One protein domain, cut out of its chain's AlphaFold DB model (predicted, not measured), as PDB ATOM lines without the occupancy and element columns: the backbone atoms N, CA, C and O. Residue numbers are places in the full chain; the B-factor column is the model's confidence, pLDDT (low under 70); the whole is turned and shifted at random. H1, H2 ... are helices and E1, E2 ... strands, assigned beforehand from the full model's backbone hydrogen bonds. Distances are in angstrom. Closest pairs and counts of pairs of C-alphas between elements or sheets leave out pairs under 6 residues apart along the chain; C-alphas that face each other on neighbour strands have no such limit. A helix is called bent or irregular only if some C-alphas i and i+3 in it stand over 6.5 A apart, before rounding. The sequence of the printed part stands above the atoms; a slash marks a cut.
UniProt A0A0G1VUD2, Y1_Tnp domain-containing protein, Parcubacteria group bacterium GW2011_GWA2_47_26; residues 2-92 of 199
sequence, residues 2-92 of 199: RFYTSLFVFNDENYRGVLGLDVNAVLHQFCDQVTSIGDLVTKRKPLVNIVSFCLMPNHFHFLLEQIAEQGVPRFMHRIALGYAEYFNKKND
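What this domain is: This is residues 2 to 92 of the 199 residues of the protein "Y1_Tnp domain-containing protein" of Parcubacteria group bacterium GW2011_GWA2_47_26 (UniProt A0A0G1VUD2). The short helix H1 is the core of this model, with the bent two-stranded hairpin E1 and E2 on one side of it, helix H2 on the opposite side, and the long helix H4 crossing it on a third side. H4 starts beside the end of the hairpin where E1 begins and E2 ends, and runs past H1 toward one end of the longest axis, while the small helix H3 lies at the other end. The printed part has 91 residues with four named helices and two named strands, in the order H1, H2, H3, E1, E2, H4; the sheet has the order E1 - E2 and is antiparallel, and the class is mixed, helices and strands. The whole is compact, with a radius of gyration of the C-alphas of 13.3 A, and the C-alphas span 37 by 28 by 21 A.

Where its parts are: E1 is residues 48 to 55, 17.4 A from first to last C-alpha, and begins at C-alpha 48 (-40.318, -0.963, 32.610). E2 is residues 60 to 66, 17.8 A long. H4 is residues 71 to 90, 28.2 A long, and ends at C-alpha 90 (-18.501, -17.823, 39.004). H1, residues 2 to 10, is 11.5 A long and begins at C-alpha 2 (-29.901, -16.722, 32.829). H2, residues 23 to 32, is 14.2 A long, and H3, residues 37 to 42, is 9.0 A long.

How they stand to each other: E1 and E2 form a hairpin, at 173 degrees between their directions; N 49 and O 65 are 2.8 A apart and N 61 and O 54 are 2.8 A apart, both within hydrogen-bond range. E1 bends by 78 degrees at residue 51. The closest C-alphas of E1 and H4, those of Val 48 and Gly 71, are 5.7 A apart, as are those of E2 and H4, Gln 66 and Val 72. H1 and E1 are near each other, with 6 pairs of C-alphas within 10 A. H4 touches H1 with residues 75 to 79 alone, closest at the C-alphas of Phe 10 and Arg 78, 6.0 A, at a steep tilt of 42 degrees, opposite ways. H1 touches H2, closest at the C-alphas of Ser 6 and Val 23, 6.5 A, at a steep tilt of 55 degrees, the same way. H2 and H3 are close but not clearly touching, with the C-alphas of Cys 31 and Leu 40 closest at 7.5 A, and about perpendicular at 89 degrees. Among the pairs that are apart are H2 and H4, and H3 and H4. In H1, H2, H3 and H4 every O i to N i+4 pair is within hydrogen-bond range.

The domain as a whole: The two C-alphas farthest apart, those of Gly 38 and Asp 92, are 39.3 A apart. The printed part has no cut. The link from H1 to H2, residues 11 to 22, is long; the other four are tight. The mean pLDDT of the printed part is 84.7, and residues 17 to 26 and 29 to 41 are under 70.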
ATOM      1  N   ARG A   2     -30.006 -17.676  31.692       83.88
ATOM      2  CA  ARG A   2     -29.901 -16.722  32.829       83.88
ATOM      3  C   ARG A   2     -30.201 -15.252  32.499       83.88
ATOM      4  O   ARG A   2     -30.928 -14.618  33.256       83.88
ATOM      5  N   PHE A   3     -29.649 -14.708  31.409       87.56
ATOM      6  CA  PHE A   3     -29.882 -13.304  31.044       87.56
ATOM      7  C   PHE A   3     -31.369 -13.017  30.816       87.56
ATOM      8  O   PHE A   3     -31.928 -12.153  31.478       87.56
ATOM      9  N   TYR A   4     -32.026 -13.813  29.970       89.06
ATOM     10  CA  TYR A   4     -33.456 -13.683  29.692       89.06
ATOM     11  C   TYR A   4     -34.311 -13.811  30.962       89.06
ATOM     12  O   TYR A   4     -35.199 -12.996  31.199       89.06
ATOM     13  N   THR A   5     -33.984 -14.761  31.843       89.12
ATOM     14  CA  THR A   5     -34.654 -14.882  33.146       89.12
ATOM     15  C   THR A   5     -34.427 -13.652  34.030       89.12
ATOM     16  O   THR A   5     -35.337 -13.223  34.732       89.12
ATOM     17  N   SER A   6     -33.239 -13.043  33.974       91.25
ATOM     18  CA  SER A   6     -32.923 -11.823  34.730       91.25
ATOM     19  C   SER A   6     -33.747 -10.628  34.243       91.25
ATOM     20  O   SER A   6     -34.212  -9.852  35.074       91.25
ATOM     21  N   LEU A   7     -34.003 -10.516  32.929       93.75
ATOM     22  CA  LEU A   7     -34.900  -9.489  32.373       93.75
ATOM     23  C   LEU A   7     -36.300  -9.574  32.980       93.75
ATOM     24  O   LEU A   7     -36.910  -8.551  33.268       93.75
ATOM     25  N   PHE A   8     -36.797 -10.790  33.204       92.06
ATOM     26  CA  PHE A   8     -38.087 -11.009  33.843       92.06
ATOM     27  C   PHE A   8     -38.035 -10.701  35.345       92.06
ATOM     28  O   PHE A   8     -38.768  -9.848  35.838       92.06
ATOM     29  N   VAL A   9     -37.137 -11.363  36.077       89.31
ATOM     30  CA  VAL A   9     -37.097 -11.321  37.545       89.31
ATOM     31  C   VAL A   9     -36.735  -9.935  38.084       89.31
ATOM     32  O   VAL A   9     -37.330  -9.478  39.057       89.31
ATOM     33  N   PHE A  10     -35.771  -9.244  37.469       92.62
ATOM     34  CA  PHE A  10     -35.332  -7.932  37.954       92.62
ATOM     35  C   PHE A  10     -36.278  -6.797  37.568       92.62
ATOM     36  O   PHE A  10     -36.274  -5.754  38.231       92.62
ATOM     37  N   ASN A  11     -37.113  -7.004  36.549       94.88
ATOM     38  CA  ASN A  11     -38.146  -6.070  36.126       94.88
ATOM     39  C   ASN A  11     -39.423  -6.212  36.971       94.88
ATOM     40  O   ASN A  11     -40.504  -6.396  36.427       94.88
ATOM     41  N   ASP A  12     -39.311  -6.190  38.297       91.69
ATOM     42  CA  ASP A  12     -40.473  -6.256  39.189       91.69
ATOM     43  C   ASP A  12     -40.237  -5.485  40.488       91.69
ATOM     44  O   ASP A  12     -39.231  -5.698  41.170       91.69
ATOM     45  N   GLU A  13     -41.148  -4.603  40.880       90.38
ATOM     46  CA  GLU A  13     -41.074  -3.892  42.158       90.38
ATOM     47  C   GLU A  13     -41.081  -4.838  43.355       90.38
ATOM     48  O   GLU A  13     -40.428  -4.553  44.359       90.38
ATOM     49  N   ASN A  14     -41.750  -5.984  43.231       84.75
ATOM     50  CA  ASN A  14     -41.834  -6.988  44.283       84.75
ATOM     51  C   ASN A  14     -40.569  -7.849  44.392       84.75
ATOM     52  O   ASN A  14     -40.502  -8.713  45.265       84.75
ATOM     53  N   TYR A  15     -39.563  -7.650  43.534       82.94
ATOM     54  CA  TYR A  15     -38.292  -8.357  43.650       82.94
ATOM     55  C   TYR A  15     -37.624  -8.048  45.001       82.94
ATOM     56  O   TYR A  15     -37.180  -6.925  45.246       82.94
ATOM     57  N   ARG A  16     -37.542  -9.070  45.863       70.88
ATOM     58  CA  ARG A  16     -36.887  -9.027  47.186       70.88
ATOM     59  C   ARG A  16     -35.640  -9.909  47.285       70.88
ATOM     60  O   ARG A  16     -35.139 -10.135  48.381       70.88
ATOM     61  N   GLY A  17     -35.169 -10.448  46.161       65.19
ATOM     62  CA  GLY A  17     -33.995 -11.316  46.147       65.19
ATOM     63  C   GLY A  17     -32.727 -10.564  46.553       65.19
ATOM     64  O   GLY A  17     -32.583  -9.373  46.274       65.19
ATOM     65  N   VAL A  18     -31.786 -11.275  47.177       60.56
ATOM     66  CA  VAL A  18     -30.403 -10.794  47.272       60.56
ATOM     67  C   VAL A  18     -29.842 -10.798  45.852       60.56
ATOM     68  O   VAL A  18     -29.864 -11.830  45.172       60.56
ATOM     69  N   LEU A  19     -29.391  -9.632  45.395       59.50
ATOM     70  CA  LEU A  19     -28.747  -9.473  44.095       59.50
ATOM     71  C   LEU A  19     -27.577 -10.477  44.002       59.50
ATOM     72  O   LEU A  19     -26.909 -10.775  44.992       59.50
ATOM     73  N   GLY A  20     -27.445 -11.145  42.853       53.69
ATOM     74  CA  GLY A  20     -26.394 -12.147  42.626       53.69
ATOM     75  C   GLY A  20     -26.709 -13.600  43.038       53.69
ATOM     76  O   GLY A  20     -25.983 -14.503  42.607       53.69
ATOM     77  N   LEU A  21     -27.793 -13.882  43.783       58.09
ATOM     78  CA  LEU A  21     -28.256 -15.261  44.049       58.09
ATOM     79  C   LEU A  21     -28.958 -15.910  42.838       58.09
ATOM     80  O   LEU A  21     -29.110 -15.304  41.775       58.09
ATOM     81  N   ASP A  22     -29.294 -17.198  42.973       66.19
ATOM     82  CA  ASP A  22     -29.864 -18.033  41.916       66.19
ATOM     83  C   ASP A  22     -31.180 -17.444  41.385       66.19
ATOM     84  O   ASP A  22     -32.241 -17.555  41.993       66.19
ATOM     85  N   VAL A  23     -31.094 -16.804  40.217       68.88
ATOM     86  CA  VAL A  23     -32.239 -16.252  39.486       68.88
ATOM     87  C   VAL A  23     -33.300 -17.335  39.249       68.88
ATOM     88  O   VAL A  23     -34.487 -17.015  39.224       68.88
ATOM     89  N   ASN A  24     -32.901 -18.610  39.142       67.25
ATOM     90  CA  ASN A  24     -33.846 -19.717  39.046       67.25
ATOM     91  C   ASN A  24     -34.565 -19.955  40.371       67.25
ATOM     92  O   ASN A  24     -35.765 -20.162  40.344       67.25
ATOM     93  N   ALA A  25     -33.894 -19.872  41.523       67.38
ATOM     94  CA  ALA A  25     -34.559 -19.993  42.822       67.38
ATOM     95  C   ALA A  25     -35.596 -18.879  43.032       67.38
ATOM     96  O   ALA A  25     -36.692 -19.141  43.520       67.38
ATOM     97  N   VAL A  26     -35.289 -17.652  42.597       67.88
ATOM     98  CA  VAL A  26     -36.265 -16.551  42.620       67.88
ATOM     99  C   VAL A  26     -37.429 -16.838  41.672       67.88
ATOM    100  O   VAL A  26     -38.581 -16.661  42.054       67.88
ATOM    101  N   LEU A  27     -37.149 -17.317  40.455       70.25
ATOM    102  CA  LEU A  27     -38.193 -17.728  39.518       70.25
ATOM    103  C   LEU A  27     -39.065 -18.849  40.104       70.25
ATOM    104  O   LEU A  27     -40.282 -18.745  40.027       70.25
ATOM    105  N   HIS A  28     -38.468 -19.865  40.727       70.88
ATOM    106  CA  HIS A  28     -39.178 -20.952  41.400       70.88
ATOM    107  C   HIS A  28     -40.069 -20.420  42.519       70.88
ATOM    108  O   HIS A  28     -41.254 -20.717  42.519       70.88
ATOM    109  N   GLN A  29     -39.563 -19.534  43.383       66.88
ATOM    110  CA  GLN A  29     -40.371 -18.905  44.430       66.88
ATOM    111  C   GLN A  29     -41.565 -18.120  43.860       66.88
ATOM    112  O   GLN A  29     -42.647 -18.134  44.444       66.88
ATOM    113  N   PHE A  30     -41.386 -17.436  42.723       67.06
ATOM    114  CA  PHE A  30     -42.494 -16.789  42.021       67.06
ATOM    115  C   PHE A  30     -43.483 -17.812  41.452       67.06
ATOM    116  O   PHE A  30     -44.687 -17.636  41.614       67.06
ATOM    117  N   CYS A  31     -42.996 -18.874  40.811       68.19
ATOM    118  CA  CYS A  31     -43.827 -19.940  40.254       68.19
ATOM    119  C   CYS A  31     -44.618 -20.688  41.336       68.19
ATOM    120  O   CYS A  31     -45.783 -20.987  41.113       68.19
ATOM    121  N   ASP A  32     -44.048 -20.910  42.521       67.25
ATOM    122  CA  ASP A  32     -44.720 -21.595  43.632       67.25
ATOM    123  C   ASP A  32     -45.929 -20.803  44.167       67.25
ATOM    124  O   ASP A  32     -46.863 -21.373  44.729       67.25
ATOM    125  N   GLN A  33     -45.945 -19.480  43.979       61.97
ATOM    126  CA  GLN A  33     -47.039 -18.590  44.399       61.97
ATOM    127  C   GLN A  33     -48.094 -18.363  43.306       61.97
ATOM    128  O   GLN A  33     -49.010 -17.537  43.459       61.97
ATOM    129  N   VAL A  34     -47.950 -19.047  42.173       60.03
ATOM    130  CA  VAL A  34     -48.686 -18.776  40.949       60.03
ATOM    131  C   VAL A  34     -49.250 -20.077  40.377       60.03
ATOM    132  O   VAL A  34     -48.535 -21.014  40.059       60.03
ATOM    133  N   THR A  35     -50.566 -20.097  40.174       59.59
ATOM    134  CA  THR A  35     -51.309 -21.238  39.627       59.59
ATOM    135  C   THR A  35     -51.374 -21.277  38.094       59.59
ATOM    136  O   THR A  35     -51.690 -22.319  37.528       59.59
ATOM    137  N   SER A  36     -51.070 -20.172  37.399       63.22
ATOM    138  CA  SER A  36     -51.071 -20.080  35.931       63.22
ATOM    139  C   SER A  36     -50.142 -18.977  35.390       63.22
ATOM    140  O   SER A  36     -49.835 -18.011  36.083       63.22
ATOM    141  N   ILE A  37     -49.752 -19.038  34.107       60.84
ATOM    142  CA  ILE A  37     -49.028 -17.928  33.441       60.84
ATOM    143  C   ILE A  37     -49.827 -16.611  33.517       60.84
ATOM    144  O   ILE A  37     -49.234 -15.537  33.629       60.84
ATOM    145  N   GLY A  38     -51.163 -16.681  33.513       59.81
ATOM    146  CA  GLY A  38     -52.031 -15.515  33.695       59.81
ATOM    147  C   GLY A  38     -51.832 -14.838  35.053       59.81
ATOM    148  O   GLY A  38     -51.684 -13.618  35.112       59.81
ATOM    149  N   ASP A  39     -51.714 -15.617  36.130       63.25
ATOM    150  CA  ASP A  39     -51.456 -15.095  37.481       63.25
ATOM    151  C   ASP A  39     -50.050 -14.486  37.612       63.25
ATOM    152  O   ASP A  39     -49.842 -13.532  38.365       63.25
ATOM    153  N   LEU A  40     -49.080 -15.012  36.853       65.75
ATOM    154  CA  LEU A  40     -47.711 -14.487  36.779       65.75
ATOM    155  C   LEU A  40     -47.701 -13.104  36.134       65.75
ATOM    156  O   LEU A  40     -46.853 -12.289  36.465       65.75
ATOM    157  N   VAL A  41     -48.609 -12.818  35.204       66.88
ATOM    158  CA  VAL A  41     -48.687 -11.503  34.557       66.88
ATOM    159  C   VAL A  41     -49.427 -10.496  35.440       66.88
ATOM    160  O   VAL A  41     -49.011  -9.343  35.510       66.88
ATOM    161  N   THR A  42     -50.489 -10.909  36.138       70.50
ATOM    162  CA  THR A  42     -51.356  -9.994  36.908       70.50
ATOM    163  C   THR A  42     -50.798  -9.598  38.274       70.50
ATOM    164  O   THR A  42     -51.068  -8.494  38.740       70.50
ATOM    165  N   LYS A  43     -50.008 -10.459  38.926       80.12
ATOM    166  CA  LYS A  43     -49.420 -10.173  40.253       80.12
ATOM    167  C   LYS A  43     -48.153  -9.318  40.196       80.12
ATOM    168  O   LYS A  43     -47.699  -8.806  41.222       80.12
ATOM    169  N   ARG A  44     -47.559  -9.192  39.013       87.25
ATOM    170  CA  ARG A  44     -46.300  -8.479  38.810       87.25
ATOM    171  C   ARG A  44     -46.504  -6.977  38.747       87.25
ATOM    172  O   ARG A  44     -47.529  -6.488  38.283       87.25
ATOM    173  N   LYS A  45     -45.481  -6.248  39.184       91.62
ATOM    174  CA  LYS A  45     -45.422  -4.785  39.100       91.62
ATOM    175  C   LYS A  45     -44.157  -4.402  38.344       91.62
ATOM    176  O   LYS A  45     -43.128  -4.193  38.982       91.62
ATOM    177  N   PRO A  46     -44.165  -4.404  37.003       94.75
ATOM    178  CA  PRO A  46     -42.936  -4.186  36.260       94.75
ATOM    179  C   PRO A  46     -42.415  -2.758  36.431       94.75
ATOM    180  O   PRO A  46     -43.183  -1.820  36.612       94.75
ATOM    181  N   LEU A  47     -41.093  -2.604  36.378       97.06
ATOM    182  CA  LEU A  47     -40.427  -1.299  36.424       97.06
ATOM    183  C   LEU A  47     -40.485  -0.595  35.065       97.06
ATOM    184  O   LEU A  47     -40.605   0.629  34.978       97.06
ATOM    185  N   VAL A  48     -40.360  -1.392  34.006       97.69
ATOM    186  CA  VAL A  48     -40.318  -0.963  32.610       97.69
ATOM    187  C   VAL A  48     -41.130  -1.920  31.739       97.69
ATOM    188  O   VAL A  48     -41.213  -3.117  32.027       97.69
ATOM    189  N   ASN A  49     -41.668  -1.426  30.628       97.06
ATOM    190  CA  ASN A  49     -41.991  -2.286  29.497       97.06
ATOM    191  C   ASN A  49     -40.725  -2.452  28.648       97.06
ATOM    192  O   ASN A  49     -40.112  -1.470  28.228       97.06
ATOM    193  N   ILE A  50     -40.323  -3.699  28.399       96.94
ATOM    194  CA  ILE A  50     -39.218  -4.005  27.486       96.94
ATOM    195  C   ILE A  50     -39.823  -4.168  26.090       96.94
ATOM    196  O   ILE A  50     -40.669  -5.042  25.878       96.94
ATOM    197  N   VAL A  51     -39.407  -3.314  25.157       96.31
ATOM    198  CA  VAL A  51     -39.896  -3.306  23.769       96.31
ATOM    199  C   VAL A  51     -38.955  -4.106  22.875       96.31
ATOM    200  O   VAL A  51     -39.392  -4.968  22.117       96.31
ATOM    201  N   SER A  52     -37.648  -3.875  23.012       96.56
ATOM    202  CA  SER A  52     -36.614  -4.623  22.294       96.56
ATOM    203  C   SER A  52     -35.354  -4.767  23.142       96.56
ATOM    204  O   SER A  52     -35.059  -3.913  23.980       96.56
ATOM    205  N   PHE A  53     -34.584  -5.826  22.909       97.38
ATOM    206  CA  PHE A  53     -33.243  -5.999  23.445       97.38
ATOM    207  C   PHE A  53     -32.339  -6.776  22.485       97.38
ATOM    208  O   PHE A  53     -32.792  -7.588  21.676       97.38
ATOM    209  N   CYS A  54     -31.039  -6.570  22.637       97.12
ATOM    210  CA  CYS A  54     -30.009  -7.432  22.077       97.12
ATOM    211  C   CYS A  54     -28.844  -7.491  23.063       97.12
ATOM    212  O   CYS A  54     -28.332  -6.452  23.476       97.12
ATOM    213  N   LEU A  55     -28.463  -8.690  23.489       95.75
ATOM    214  CA  LEU A  55     -27.276  -8.913  24.303       95.75
ATOM    215  C   LEU A  55     -26.143  -9.343  23.385       95.75
ATOM    216  O   LEU A  55     -26.243 -10.392  22.766       95.75
ATOM    217  N   MET A  56     -25.063  -8.578  23.385       94.50
ATOM    218  CA  MET A  56     -23.804  -8.878  22.716       94.50
ATOM    219  C   MET A  56     -22.794  -9.453  23.725       94.50
ATOM    220  O   MET A  56     -22.984  -9.331  24.938       94.50
ATOM    221  N   PRO A  57     -21.687 -10.070  23.275       91.19
ATOM    222  CA  PRO A  57     -20.659 -10.585  24.181       91.19
ATOM    223  C   PRO A  57     -20.031  -9.524  25.098       91.19
ATOM    224  O   PRO A  57     -19.623  -9.848  26.211       91.19
ATOM    225  N   ASN A  58     -19.947  -8.274  24.637       89.19
ATOM    226  CA  ASN A  58     -19.285  -7.166  25.332       89.19
ATOM    227  C   ASN A  58     -20.237  -6.049  25.803       89.19
ATOM    228  O   ASN A  58     -19.818  -5.206  26.591       89.19
ATOM    229  N   HIS A  59     -21.495  -6.014  25.355       92.12
ATOM    230  CA  HIS A  59     -22.473  -4.992  25.750       92.12
ATOM    231  C   HIS A  59     -23.914  -5.478  25.538       92.12
ATOM    232  O   HIS A  59     -24.151  -6.593  25.089       92.12
ATOM    233  N   PHE A  60     -24.906  -4.655  25.864       94.19
ATOM    234  CA  PHE A  60     -26.305  -4.912  25.530       94.19
ATOM    235  C   PHE A  60     -26.994  -3.618  25.102       94.19
ATOM    236  O   PHE A  60     -26.629  -2.530  25.546       94.19
ATOM    237  N   HIS A  61     -28.033  -3.758  24.288       96.00
ATOM    238  CA  HIS A  61     -28.934  -2.685  23.897       96.00
ATOM    239  C   HIS A  61     -30.351  -2.985  24.368       96.00
ATOM    240  O   HIS A  61     -30.803  -4.130  24.305       96.00
ATOM    241  N   PHE A  62     -31.062  -1.942  24.795       97.12
ATOM    242  CA  PHE A  62     -32.460  -2.015  25.195       97.12
ATOM    243  C   PHE A  62     -33.257  -0.847  24.618       97.12
ATOM    244  O   PHE A  62     -32.771   0.281  24.576       97.12
ATOM    245  N   LEU A  63     -34.510  -1.121  24.265       97.12
ATOM    246  CA  LEU A  63     -35.562  -0.126  24.107       97.12
ATOM    247  C   LEU A  63     -36.580  -0.344  25.226       97.12
ATOM    248  O   LEU A  63     -37.225  -1.395  25.284       97.12
ATOM    249  N   LEU A  64     -36.679   0.633  26.126       97.19
ATOM    250  CA  LEU A  64     -37.471   0.550  27.349       97.19
ATOM    251  C   LEU A  64     -38.455   1.713  27.427       97.19
ATOM    252  O   LEU A  64     -38.086   2.860  27.184       97.19
ATOM    253  N   GLU A  65     -39.670   1.417  27.868       96.38
ATOM    254  CA  GLU A  65     -40.620   2.417  28.346       96.38
ATOM    255  C   GLU A  65     -40.664   2.343  29.875       96.38
ATOM    256  O   GLU A  65     -40.882   1.279  30.459       96.38
ATOM    257  N   GLN A  66     -40.438   3.474  30.540       96.44
ATOM    258  CA  GLN A  66     -40.526   3.553  31.993       96.44
ATOM    259  C   GLN A  66     -41.991   3.574  32.438       96.44
ATOM    260  O   GLN A  66     -42.728   4.471  32.045       96.44
ATOM    261  N   ILE A  67     -42.385   2.639  33.310       96.75
ATOM    262  CA  ILE A  67     -43.763   2.560  33.833       96.75
ATOM    263  C   ILE A  67     -43.855   2.672  35.361       96.75
ATOM    264  O   ILE A  67     -44.950   2.734  35.911       96.75
ATOM    265  N   ALA A  68     -42.709   2.718  36.042       96.88
ATOM    266  CA  ALA A  68     -42.595   2.978  37.471       96.88
ATOM    267  C   ALA A  68     -41.644   4.152  37.734       96.88
ATOM    268  O   ALA A  68     -40.779   4.473  36.911       96.88
ATOM    269  N   GLU A  69     -41.760   4.772  38.907       96.44
ATOM    270  CA  GLU A  69     -40.832   5.818  39.330       96.44
ATOM    271  C   GLU A  69     -39.392   5.281  39.359       96.44
ATOM    272  O   GLU A  69     -39.106   4.223  39.937       96.44
ATOM    273  N   GLN A  70     -38.489   6.003  38.683       96.56
ATOM    274  CA  GLN A  70     -37.095   5.597  38.474       96.56
ATOM    275  C   GLN A  70     -36.966   4.174  37.891       96.56
ATOM    276  O   GLN A  70     -35.980   3.477  38.141       96.56
ATOM    277  N   GLY A  71     -37.965   3.717  37.127       97.38
ATOM    278  CA  GLY A  71     -38.061   2.348  36.632       97.38
ATOM    279  C   GLY A  71     -36.869   1.924  35.778       97.38
ATOM    280  O   GLY A  71     -36.294   0.866  36.038       97.38
ATOM    281  N   VAL A  72     -36.436   2.759  34.822       97.69
ATOM    282  CA  VAL A  72     -35.271   2.452  33.970       97.69
ATOM    283  C   VAL A  72     -33.981   2.376  34.801       97.69
ATOM    284  O   VAL A  72     -33.342   1.323  34.771       97.69
ATOM    285  N   PRO A  73     -33.603   3.392  35.608       96.94
ATOM    286  CA  PRO A  73     -32.424   3.298  36.470       96.94
ATOM    287  C   PRO A  73     -32.443   2.097  37.419       96.94
ATOM    288  O   PRO A  73     -31.441   1.389  37.532       96.94
ATOM    289  N   ARG A  74     -33.584   1.814  38.066       95.69
ATOM    290  CA  ARG A  74     -33.743   0.659  38.970       95.69
ATOM    291  C   ARG A  74     -33.551  -0.661  38.227       95.69
ATOM    292  O   ARG A  74     -32.843  -1.538  38.720       95.69
ATOM    293  N   PHE A  75     -34.160  -0.806  37.053       96.62
ATOM    294  CA  PHE A  75     -34.044  -2.006  36.228       96.62
ATOM    295  C   PHE A  75     -32.600  -2.228  35.759       96.62
ATOM    296  O   PHE A  75     -32.033  -3.300  35.989       96.62
ATOM    297  N   MET A  76     -31.974  -1.197  35.186       96.44
ATOM    298  CA  MET A  76     -30.600  -1.266  34.682       96.44
ATOM    299  C   MET A  76     -29.590  -1.535  35.798       96.44
ATOM    300  O   MET A  76     -28.678  -2.343  35.617       96.44
ATOM    301  N   HIS A  77     -29.780  -0.929  36.975       93.62
ATOM    302  CA  HIS A  77     -28.944  -1.190  38.144       93.62
ATOM    303  C   HIS A  77     -28.993  -2.665  38.557       93.62
ATOM    304  O   HIS A  77     -27.947  -3.281  38.753       93.62
ATOM    305  N   ARG A  78     -30.192  -3.259  38.634       93.12
ATOM    306  CA  ARG A  78     -30.363  -4.673  39.006       93.12
ATOM    307  C   ARG A  78     -29.741  -5.621  37.983       93.12
ATOM    308  O   ARG A  78     -29.086  -6.582  38.377       93.12
ATOM    309  N   ILE A  79     -29.899  -5.337  36.688       93.50
ATOM    310  CA  ILE A  79     -29.283  -6.119  35.605       93.50
ATOM    311  C   ILE A  79     -27.758  -6.079  35.697       93.50
ATOM    312  O   ILE A  79     -27.122  -7.135  35.726       93.50
ATOM    313  N   ALA A  80     -27.174  -4.881  35.782       92.62
ATOM    314  CA  ALA A  80     -25.728  -4.720  35.833       92.62
ATOM    315  C   ALA A  80     -25.142  -5.344  37.108       92.62
ATOM    316  O   ALA A  80     -24.235  -6.172  37.039       92.62
ATOM    317  N   LEU A  81     -25.690  -5.012  38.277       91.19
ATOM    318  CA  LEU A  81     -25.176  -5.523  39.546       91.19
ATOM    319  C   LEU A  81     -25.323  -7.048  39.643       91.19
ATOM    320  O   LEU A  81     -24.337  -7.742  39.884       91.19
ATOM    321  N   GLY A  82     -26.510  -7.584  39.341       89.88
ATOM    322  CA  GLY A  82     -26.763  -9.022  39.418       89.88
ATOM    323  C   GLY A  82     -25.927  -9.850  38.434       89.88
ATOM    324  O   GLY A  82     -25.574 -10.994  38.740       89.88
ATOM    325  N   TYR A  83     -25.579  -9.298  37.265       90.31
ATOM    326  CA  TYR A  83     -24.652  -9.949  36.334       90.31
ATOM    327  C   TYR A  83     -23.200  -9.862  36.814       90.31
ATOM    328  O   TYR A  83     -22.497 -10.873  36.783       90.31
ATOM    329  N   ALA A  84     -22.768  -8.696  37.304       91.44
ATOM    330  CA  ALA A  84     -21.420  -8.497  37.828       91.44
ATOM    331  C   ALA A  84     -21.121  -9.430  39.006       91.44
ATOM    332  O   ALA A  84     -20.105 -10.121  38.993       91.44
ATOM    333  N   GLU A  85     -22.027  -9.522  39.980       89.50
ATOM    334  CA  GLU A  85     -21.891 -10.419  41.131       89.50
ATOM    335  C   GLU A  85     -21.840 -11.885  40.709       89.50
ATOM    336  O   GLU A  85     -20.978 -12.635  41.168       89.50
ATOM    337  N   TYR A  86     -22.723 -12.296  39.793       89.38
ATOM    338  CA  TYR A  86     -22.716 -13.654  39.260       89.38
ATOM    339  C   TYR A  86     -21.402 -13.998  38.567       89.38
ATOM    340  O   TYR A  86     -20.823 -15.050  38.833       89.38
ATOM    341  N   PHE A  87     -20.949 -13.132  37.662       91.00
ATOM    342  CA  PHE A  87     -19.734 -13.353  36.894       91.00
ATOM    343  C   PHE A  87     -18.515 -13.404  37.813       91.00
ATOM    344  O   PHE A  87     -17.698 -14.313  37.690       91.00
ATOM    345  N   ASN A  88     -18.422 -12.468  38.757       93.38
ATOM    346  CA  ASN A  88     -17.355 -12.423  39.748       93.38
ATOM    347  C   ASN A  88     -17.338 -13.700  40.593       93.38
ATOM    348  O   ASN A  88     -16.323 -14.385  40.629       93.38
ATOM    349  N   LYS A  89     -18.482 -14.102  41.161       91.19
ATOM    350  CA  LYS A  89     -18.591 -15.337  41.948       91.19
ATOM    351  C   LYS A  89     -18.264 -16.590  41.131       91.19
ATOM    352  O   LYS A  89     -17.610 -17.495  41.634       91.19
ATOM    353  N   LYS A  90     -18.730 -16.665  39.882       91.19
ATOM    354  CA  LYS A  90     -18.501 -17.823  39.004       91.19
ATOM    355  C   LYS A  90     -17.031 -17.982  38.619       91.19
ATOM    356  O   LYS A  90     -16.585 -19.109  38.444       91.19
ATOM    357  N   ASN A  91     -16.318 -16.875  38.440       94.50
ATOM    358  CA  ASN A  91     -14.935 -16.867  37.963       94.50
ATOM    359  C   ASN A  91     -13.922 -16.555  39.076       94.50
ATOM    360  O   ASN A  91     -12.794 -16.196  38.755       94.50
ATOM    361  N   ASP A  92     -14.332 -16.631  40.348       95.31
ATOM    362  CA  ASP A  92     -13.516 -16.278  41.520       95.31
ATOM    363  C   ASP A  92     -12.787 -14.927  41.367       95.31
ATOM    364  O   ASP A  92     -11.597 -14.761  41.627       95.31
TER     365      ASP A  92